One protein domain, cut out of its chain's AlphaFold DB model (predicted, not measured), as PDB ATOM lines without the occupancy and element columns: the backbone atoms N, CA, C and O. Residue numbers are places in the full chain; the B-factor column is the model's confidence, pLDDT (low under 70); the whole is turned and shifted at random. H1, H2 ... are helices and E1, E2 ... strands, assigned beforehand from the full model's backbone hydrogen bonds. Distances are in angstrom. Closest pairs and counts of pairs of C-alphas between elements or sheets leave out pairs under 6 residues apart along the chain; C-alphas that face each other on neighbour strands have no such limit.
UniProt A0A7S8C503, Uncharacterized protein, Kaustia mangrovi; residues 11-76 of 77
ATOM      1  N   ARG A  11      45.120 -40.503  25.057       95.94
ATOM      2  CA  ARG A  11      45.990 -40.020  23.974       95.94
ATOM      3  C   ARG A  11      45.464 -38.690  23.458       95.94
ATOM      4  O   ARG A  11      44.282 -38.586  23.137       95.94
ATOM      5  N   VAL A  12      46.343 -37.699  23.370       95.81
ATOM      6  CA  VAL A  12      46.005 -36.330  22.970       95.81
ATOM      7  C   VAL A  12      47.036 -35.777  21.994       95.81
ATOM      8  O   VAL A  12      48.225 -36.078  22.080       95.81
ATOM      9  N   HIS A  13      46.593 -34.924  21.082       95.19
ATOM     10  CA  HIS A  13      47.469 -34.108  20.260       95.19
ATOM     11  C   HIS A  13      47.919 -32.872  21.036       95.19
ATOM     12  O   HIS A  13      47.097 -32.110  21.554       95.19
ATOM     13  N   VAL A  14      49.234 -32.668  21.077       94.19
ATOM     14  CA  VAL A  14      49.871 -31.512  21.703       94.19
ATOM     15  C   VAL A  14      50.266 -30.513  20.628       94.19
ATOM     16  O   VAL A  14      50.861 -30.864  19.605       94.19
ATOM     17  N   LEU A  15      49.949 -29.247  20.880       92.12
ATOM     18  CA  LEU A  15      50.364 -28.128  20.050       92.12
ATOM     19  C   LEU A  15      51.511 -27.384  20.727       92.12
ATOM     20  O   LEU A  15      51.518 -27.222  21.946       92.12
ATOM     21  N   ASN A  16      52.443 -26.876  19.929       90.44
ATOM     22  CA  ASN A  16      53.526 -26.026  20.402       90.44
ATOM     23  C   ASN A  16      53.562 -24.719  19.606       90.44
ATOM     24  O   ASN A  16      53.139 -24.668  18.450       90.44
ATOM     25  N   CYS A  17      54.079 -23.661  20.222       90.62
ATOM     26  CA  CYS A  17      54.325 -22.383  19.574       90.62
ATOM     27  C   CYS A  17      55.832 -22.145  19.501       90.62
ATOM     28  O   CYS A  17      56.537 -22.124  20.509       90.62
ATOM     29  N   THR A  18      56.338 -21.982  18.284       89.75
ATOM     30  CA  THR A  18      57.739 -21.627  18.055       89.75
ATOM     31  C   THR A  18      58.023 -20.204  18.543       89.75
ATOM     32  O   THR A  18      57.126 -19.368  18.626       89.75
ATOM     33  N   MET A  19      59.298 -19.871  18.778       88.25
ATOM     34  CA  MET A  19      59.699 -18.495  19.123       88.25
ATOM     35  C   MET A  19      59.271 -17.452  18.075       88.25
ATOM     36  O   MET A  19      59.144 -16.276  18.403       88.25
ATOM     37  N   GLY A  20      59.050 -17.869  16.823       88.31
ATOM     38  CA  GLY A  20      58.554 -17.008  15.747       88.31
ATOM     39  C   GLY A  20      57.042 -16.762  15.775       88.31
ATOM     40  O   GLY A  20      56.534 -16.113  14.868       88.31
ATOM     41  N   GLY A  21      56.315 -17.293  16.764       88.81
ATOM     42  CA  GLY A  21      54.858 -17.168  16.865       88.81
ATOM     43  C   GLY A  21      54.080 -18.126  15.958       88.81
ATOM     44  O   GLY A  21      52.857 -18.051  15.897       88.81
ATOM     45  N   THR A  22      54.766 -19.023  15.243       91.31
ATOM     46  CA  THR A  22      54.121 -20.072  14.445       91.31
ATOM     47  C   THR A  22      53.743 -21.245  15.336       91.31
ATOM     48  O   THR A  22      54.602 -21.803  16.024       91.31
ATOM     49  N   PHE A  23      52.479 -21.648  15.264       91.75
ATOM     50  CA  PHE A  23      51.949 -22.834  15.920       91.75
ATOM     51  C   PHE A  23      52.198 -24.082  15.071       91.75
ATOM     52  O   PHE A  23      52.110 -24.038  13.842       91.75
ATOM     53  N   VAL A  24      52.492 -25.201  15.725       93.06
ATOM     54  CA  VAL A  24      52.703 -26.512  15.104       93.06
ATOM     55  C   VAL A  24      52.060 -27.605  15.952       93.06
ATOM     56  O   VAL A  24      51.895 -27.443  17.160       93.06
ATOM     57  N   VAL A  25      51.731 -28.733  15.328       93.50
ATOM     58  CA  VAL A  25      51.438 -29.965  16.068       93.50
ATOM     59  C   VAL A  25      52.783 -30.550  16.502       93.50
ATOM     60  O   VAL A  25      53.581 -30.931  15.649       93.50
ATOM     61  N   GLU A  26      53.056 -30.570  17.806       92.31
ATOM     62  CA  GLU A  26      54.291 -31.137  18.373       92.31
ATOM     63  C   GLU A  26      54.295 -32.659  18.220       92.31
ATOM     64  O   GLU A  26      55.308 -33.255  17.865       92.31
ATOM     65  N   GLY A  27      53.131 -33.275  18.426       92.81
ATOM     66  CA  GLY A  27      52.940 -34.706  18.279       92.81
ATOM     67  C   GLY A  27      51.712 -35.189  19.030       92.81
ATOM     68  O   GLY A  27      50.848 -34.407  19.432       92.81
ATOM     69  N   GLU A  28      51.640 -36.497  19.210       95.44
ATOM     70  CA  GLU A  28      50.653 -37.134  20.068       95.44
ATOM     71  C   GLU A  28      51.343 -37.629  21.341       95.44
ATOM     72  O   GLU A  28      52.458 -38.149  21.278       95.44
ATOM     73  N   ALA A  29      50.696 -37.446  22.485       96.94
ATOM     74  CA  ALA A  29      51.227 -37.798  23.791       96.94
ATOM     75  C   ALA A  29      50.155 -38.478  24.646       96.94
ATOM     76  O   ALA A  29      48.954 -38.331  24.411       96.94
ATOM     77  N   THR A  30      50.597 -39.206  25.665       97.56
ATOM     78  CA  THR A  30      49.725 -39.837  26.654       97.56
ATOM     79  C   THR A  30      49.626 -38.954  27.890       97.56
ATOM     80  O   THR A  30      50.642 -38.539  28.445       97.56
ATOM     81  N   ILE A  31      48.415 -38.695  28.370       97.25
ATOM     82  CA  ILE A  31      48.177 -37.977  29.623       97.25
ATOM     83  C   ILE A  31      48.703 -38.818  30.788       97.25
ATOM     84  O   ILE A  31      48.340 -39.981  30.948       97.25
ATOM     85  N   VAL A  32      49.530 -38.219  31.638       97.19
ATOM     86  CA  VAL A  32      50.004 -38.823  32.889       97.19
ATOM     87  C   VAL A  32      49.112 -38.383  34.047       97.19
ATOM     88  O   VAL A  32      48.647 -39.217  34.818       97.19
ATOM     89  N   ARG A  33      48.863 -37.073  34.170       96.00
ATOM     90  CA  ARG A  33      47.982 -36.464  35.186       96.00
ATOM     91  C   ARG A  33      47.695 -34.988  34.868       96.00
ATOM     92  O   ARG A  33      48.501 -34.376  34.166       96.00
ATOM     93  N   PRO A  34      46.623 -34.389  35.412       94.38
ATOM     94  CA  PRO A  34      46.457 -32.936  35.400       94.38
ATOM     95  C   PRO A  34      47.551 -32.225  36.215       94.38
ATOM     96  O   PRO A  34      48.165 -32.808  37.122       94.38
ATOM     97  N   VAL A  35      47.804 -30.963  35.871       93.50
ATOM     98  CA  VAL A  35      48.614 -30.038  36.671       93.50
ATOM     99  C   VAL A  35      47.697 -29.328  37.666       93.50
ATOM    100  O   VAL A  35      46.667 -28.770  37.294       93.50
ATOM    101  N   ASP A  36      48.060 -29.364  38.947       90.38
ATOM    102  CA  ASP A  36      47.221 -28.811  40.009       90.38
ATOM    103  C   ASP A  36      47.088 -27.288  39.876       90.38
ATOM    104  O   ASP A  36      48.079 -26.562  39.809       90.38
ATOM    105  N   GLY A  37      45.846 -26.800  39.889       86.12
ATOM    106  CA  GLY A  37      45.547 -25.368  39.886       86.12
ATOM    107  C   GLY A  37      45.686 -24.670  38.531       86.12
ATOM    108  O   GLY A  37      45.599 -23.442  38.498       86.12
ATOM    109  N   VAL A  38      45.874 -25.414  37.433       86.94
ATOM    110  CA  VAL A  38      45.889 -24.852  36.076       86.94
ATOM    111  C   VAL A  38      44.909 -25.594  35.176       86.94
ATOM    112  O   VAL A  38      45.077 -26.775  34.873       86.94
ATOM    113  N   ASP A  39      43.893 -24.872  34.710       84.69
ATOM    114  CA  ASP A  39      42.911 -25.421  33.783       84.69
ATOM    115  C   ASP A  39      43.574 -25.816  32.458       84.69
ATOM    116  O   ASP A  39      44.399 -25.089  31.898       84.69
ATOM    117  N   CYS A  40      43.185 -26.982  31.941       84.94
ATOM    118  CA  CYS A  40      43.626 -27.520  30.653       84.94
ATOM    119  C   CYS A  40      45.139 -27.791  30.521       84.94
ATOM    120  O   CYS A  40      45.604 -28.054  29.409       84.94
ATOM    121  N   GLN A  41      45.904 -27.771  31.619       92.56
ATOM    122  CA  GLN A  41      47.315 -28.149  31.618       92.56
ATOM    123  C   GLN A  41      47.510 -29.545  32.216       92.56
ATOM    124  O   GLN A  41      46.997 -29.878  33.285       92.56
ATOM    125  N   TYR A  42      48.281 -30.369  31.514       95.00
ATOM    126  CA  TYR A  42      48.517 -31.761  31.867       95.00
ATOM    127  C   TYR A  42      50.000 -32.087  31.765       95.00
ATOM    128  O   TYR A  42      50.719 -31.558  30.916       95.00
ATOM    129  N   LEU A  43      50.449 -32.997  32.624       96.69
ATOM    130  CA  LEU A  43      51.704 -33.699  32.424       96.69
ATOM    131  C   LEU A  43      51.453 -34.795  31.381       96.69
ATOM    132  O   LEU A  43      50.590 -35.648  31.593       96.69
ATOM    133  N   VAL A  44      52.181 -34.760  30.270       97.12
ATOM    134  CA  VAL A  44      52.040 -35.683  29.135       97.12
ATOM    135  C   VAL A  44      53.363 -36.369  28.820       97.12
ATOM    136  O   VAL A  44      54.423 -35.785  29.022       97.12
ATOM    137  N   ASP A  45      53.310 -37.595  28.311       97.25
ATOM    138  CA  ASP A  45      54.480 -38.363  27.881       97.25
ATOM    139  C   ASP A  45      54.379 -38.691  26.387       97.25
ATOM    140  O   ASP A  45      53.418 -39.324  25.940       97.25
ATOM    141  N   PHE A  46      55.370 -38.259  25.608       95.50
ATOM    142  CA  PHE A  46      55.473 -38.551  24.175       95.50
ATOM    143  C   PHE A  46      56.019 -39.962  23.894       95.50
ATOM    144  O   PHE A  46      56.014 -40.407  22.748       95.50
ATOM    145  N   ASN A  47      56.459 -40.692  24.927       92.31
ATOM    146  CA  ASN A  47      57.126 -41.993  24.841       92.31
ATOM    147  C   ASN A  47      58.410 -41.960  23.988       92.31
ATOM    148  O   ASN A  47      58.773 -42.947  23.347       92.31
ATOM    149  N   ASP A  48      59.104 -40.824  23.982       90.81
ATOM    150  CA  ASP A  48      60.320 -40.567  23.200       90.81
ATOM    151  C   ASP A  48      61.623 -40.748  24.009       90.81
ATOM    152  O   ASP A  48      62.723 -40.599  23.477       90.81
ATOM    153  N   GLY A  49      61.504 -41.111  25.290       90.25
ATOM    154  CA  GLY A  49      62.626 -41.350  26.199       90.25
ATOM    155  C   GLY A  49      63.111 -40.116  26.966       90.25
ATOM    156  O   GLY A  49      64.005 -40.259  27.801       90.25
ATOM    157  N   TYR A  50      62.521 -38.935  26.746       90.12
ATOM    158  CA  TYR A  50      62.862 -37.707  27.483       90.12
ATOM    159  C   TYR A  50      62.021 -37.498  28.753       90.12
ATOM    160  O   TYR A  50      62.336 -36.633  29.571       90.12
ATOM    161  N   GLY A  51      61.011 -38.346  28.957       93.25
ATOM    162  CA  GLY A  51      60.129 -38.334  30.119       93.25
ATOM    163  C   GLY A  51      58.987 -37.316  30.009       93.25
ATOM    164  O   GLY A  51      58.901 -36.572  29.030       93.25
ATOM    165  N   PRO A  52      58.085 -37.279  31.007       96.19
ATOM    166  CA  PRO A  52      56.880 -36.466  30.919       96.19
ATOM    167  C   PRO A  52      57.148 -34.958  31.003       96.19
ATOM    168  O   PRO A  52      57.972 -34.503  31.799       96.19
ATOM    169  N   VAL A  53      56.386 -34.175  30.243       95.19
ATOM    170  CA  VAL A  53      56.469 -32.708  30.171       95.19
ATOM    171  C   VAL A  53      55.096 -32.065  30.355       95.19
ATOM    172  O   VAL A  53      54.071 -32.661  30.042       95.19
ATOM    173  N   GLU A  54      55.051 -30.839  30.871       95.19
ATOM    174  CA  GLU A  54      53.790 -30.109  31.036       95.19
ATOM    175  C   GLU A  54      53.369 -29.426  29.732       95.19
ATOM    176  O   GLU A  54      54.177 -28.748  29.082       95.19
ATOM    177  N   ARG A  55      52.101 -29.592  29.346       93.75
ATOM    178  CA  ARG A  55      51.529 -29.041  28.111       93.75
ATOM    179  C   ARG A  55      50.068 -28.648  28.285       93.75
ATOM    180  O   ARG A  55      49.336 -29.261  29.061       93.75
ATOM    181  N   PHE A  56      49.647 -27.643  27.522       90.38
ATOM    182  CA  PHE A  56      48.235 -27.316  27.356       90.38
ATOM    183  C   PHE A  56      47.601 -28.260  26.340       90.38
ATOM    184  O   PHE A  56      48.171 -28.508  25.275       90.38
ATOM    185  N   VAL A  57      46.417 -28.768  26.669       90.88
ATOM    186  CA  VAL A  57      45.648 -29.661  25.803       90.88
ATOM    187  C   VAL A  57      44.316 -29.000  25.492       90.88
ATOM    188  O   VAL A  57      43.439 -28.916  26.350       90.88
ATOM    189  N   ASP A  58      44.178 -28.524  24.258       89.38
ATOM    190  CA  ASP A  58      42.960 -27.867  23.793       89.38
ATOM    191  C   ASP A  58      41.968 -28.911  23.240       89.38
ATOM    192  O   ASP A  58      42.331 -29.660  22.321       89.38
ATOM    193  N   PRO A  59      40.733 -28.990  23.773       90.25
ATOM    194  CA  PRO A  59      39.683 -29.867  23.260       90.25
ATOM    195  C   PRO A  59      39.390 -29.685  21.766       90.25
ATOM    196  O   PRO A  59      39.180 -30.672  21.058       90.25
ATOM    197  N   ASP A  60      39.410 -28.449  21.263       88.06
ATOM    198  CA  ASP A  60      39.065 -28.134  19.875       88.06
ATOM    199  C   ASP A  60      40.155 -28.594  18.897       88.06
ATOM    200  O   ASP A  60      39.877 -28.833  17.717       88.06
ATOM    201  N   ALA A  61      41.391 -28.758  19.377       88.88
ATOM    202  CA  ALA A  61      42.497 -29.291  18.591       88.88
ATOM    203  C   ALA A  61      42.421 -30.816  18.408       88.88
ATOM    204  O   ALA A  61      43.051 -31.343  17.496       88.88
ATOM    205  N   GLN A  62      41.662 -31.543  19.234       92.50
ATOM    206  CA  GLN A  62      41.705 -33.013  19.222       92.50
ATOM    207  C   GLN A  62      40.959 -33.637  18.038       92.50
ATOM    208  O   GLN A  62      41.320 -34.723  17.593       92.50
ATOM    209  N   GLY A  63      39.930 -32.965  17.514       90.69
ATOM    210  CA  GLY A  63      39.177 -33.456  16.353       90.69
ATOM    211  C   GLY A  63      39.874 -33.209  15.011       90.69
ATOM    212  O   GLY A  63      39.725 -34.005  14.088       90.69
ATOM    213  N   ASP A  64      40.623 -32.108  14.901       92.94
ATOM    214  CA  ASP A  64      41.383 -31.725  13.706       92.94
ATOM    215  C   ASP A  64      42.584 -30.838  14.099       92.94
ATOM    216  O   ASP A  64      42.505 -29.604  14.027       92.94
ATOM    217  N   PRO A  65      43.706 -31.437  14.537       92.00
ATOM    218  CA  PRO A  65      44.847 -30.676  15.048       92.00
ATOM    219  C   PRO A  65      45.517 -29.843  13.951       92.00
ATOM    220  O   PRO A  65      45.938 -28.711  14.196       92.00
ATOM    221  N   ALA A  66      45.579 -30.364  12.721       90.56
ATOM    222  CA  ALA A  66      46.170 -29.658  11.591       90.56
ATOM    223  C   ALA A  66      45.317 -28.450  11.173       90.56
ATOM    224  O   ALA A  66      45.853 -27.355  10.994       90.56
ATOM    225  N   GLY A  67      43.996 -28.619  11.066       92.50
ATOM    226  CA  GLY A  67      43.079 -27.520  10.771       92.50
ATOM    227  C   GLY A  67      43.037 -26.478  11.887       92.50
ATOM    228  O   GLY A  67      43.013 -25.280  11.603       92.50
ATOM    229  N   PHE A  68      43.110 -26.898  13.153       91.88
ATOM    230  CA  PHE A  68      43.204 -25.980  14.288       91.88
ATOM    231  C   PHE A  68      44.472 -25.118  14.220       91.88
ATOM    232  O   PHE A  68      44.380 -23.889  14.266       91.88
ATOM    233  N   VAL A  69      45.640 -25.734  14.009       91.94
ATOM    234  CA  VAL A  69      46.915 -25.018  13.821       91.94
ATOM    235  C   VAL A  69      46.872 -24.080  12.612       91.94
ATOM    236  O   VAL A  69      47.334 -22.942  12.702       91.94
ATOM    237  N   ALA A  70      46.289 -24.512  11.489       92.00
ATOM    238  CA  ALA A  70      46.143 -23.673  10.302       92.00
ATOM    239  C   ALA A  70      45.288 -22.425  10.579       92.00
ATOM    240  O   ALA A  70      45.638 -21.338  10.123       92.00
ATOM    241  N   ARG A  71      44.211 -22.550  11.369       91.25
ATOM    242  CA  ARG A  71      43.402 -21.398  11.801       91.25
ATOM    243  C   ARG A  71      44.188 -20.454  12.704       91.25
ATOM    244  O   ARG A  71      44.140 -19.251  12.469       91.25
ATOM    245  N   LEU A  72      44.932 -20.975  13.685       89.56
ATOM    246  CA  LEU A  72      45.768 -20.146  14.561       89.56
ATOM    247  C   LEU A  72      46.787 -19.336  13.752       89.56
ATOM    248  O   LEU A  72      46.837 -18.115  13.871       89.56
ATOM    249  N   ASN A  73      47.522 -19.999  12.859       90.00
ATOM    250  CA  ASN A  73      48.512 -19.356  11.994       90.00
ATOM    251  C   ASN A  73      47.903 -18.453  10.908       90.00
ATOM    252  O   ASN A  73      48.598 -17.594  10.378       90.00
ATOM    253  N   GLY A  74      46.638 -18.661  10.534       83.50
ATOM    254  CA  GLY A  74      45.913 -17.819   9.575       83.50
ATOM    255  C   GLY A  74      45.215 -16.613  10.212       83.50
ATOM    256  O   GLY A  74      44.880 -15.666   9.510       83.50
ATOM    257  N   SER A  75      44.997 -16.640  11.530       68.75
ATOM    258  CA  SER A  75      44.356 -15.562  12.301       68.75
ATOM    259  C   SER A  75      45.298 -14.416  12.693       68.75
ATOM    260  O   SER A  75      44.857 -13.438  13.290       68.75
ATOM    261  N   THR A  76      46.583 -14.515  12.345       51.84
ATOM    262  CA  THR A  76      47.611 -13.478  12.539       51.84
ATOM    263  C   THR A  76      47.758 -12.513  11.350       51.84
ATOM    264  O   THR A  76      48.761 -11.802  11.276       51.84
TER     265      THR A  76
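This is residues 11 to 76 of the 77 residues of an uncharacterized protein of Kaustia mangrovi (UniProt A0A7S8C503). A strongly twisted sheet of four strands turns with its long strand E2, which bends at residue 31: E1 pairs with E2 over its residues 23 to 30, and E3, with E4 next to it, pairs with E2 over its residues 30 to 34; the short helix H1 and the longer H2 pack on one face of the sheet, over E1 and E2. The printed part has 66 residues, with E1, E2, E3, E4, H1 and H2 in that order; the antiparallel sheet runs E1, E2, E3, E4, a meander, each strand the antiparallel neighbour of the one before. The class is mixed, the whole compact, with a radius of gyration of the C-alphas of 12.1 A and spans of 31 by 26 by 23 A.

E1, residues 11 to 17, and E2, residues 23 to 34, form a hairpin, with N 12 and O 29 at 2.9 A. E2 bends by 92 degrees at residue 31 and forms a hairpin with E3, residues 41 to 45, with N 32 and O 43 at 2.8 A. E3 and E4, residues 53 to 56, form a hairpin, with N 44 and O 53 at 2.8 A. H1, residues 59 to 63, is on the sheet, only just over E1, with 3 of its 5 C-alphas there; 0 of 1 O i to N i+4 pairs and 1 of 2 O i to N i+3 pairs are within hydrogen-bond range. H2, residues 65 to 74, on the same face, is over E2, its closest C-alphas Phe 23 and Val 69 at 5.9 A; in H2 every O i to N i+4 pair is within range.

E1 begins at C-alpha 11 (45.990, -40.020, 23.974) and measures 20.0 A, E2 22.6 A. H2 measures 14.0 A and ends at C-alpha 74 (45.913, -17.819, 9.575).

The C-alphas farthest apart, Gly 49 and Ser 75, are 34.5 A apart. The printed part has no cut and no long link; residues 75 to 76 are under pLDDT 70.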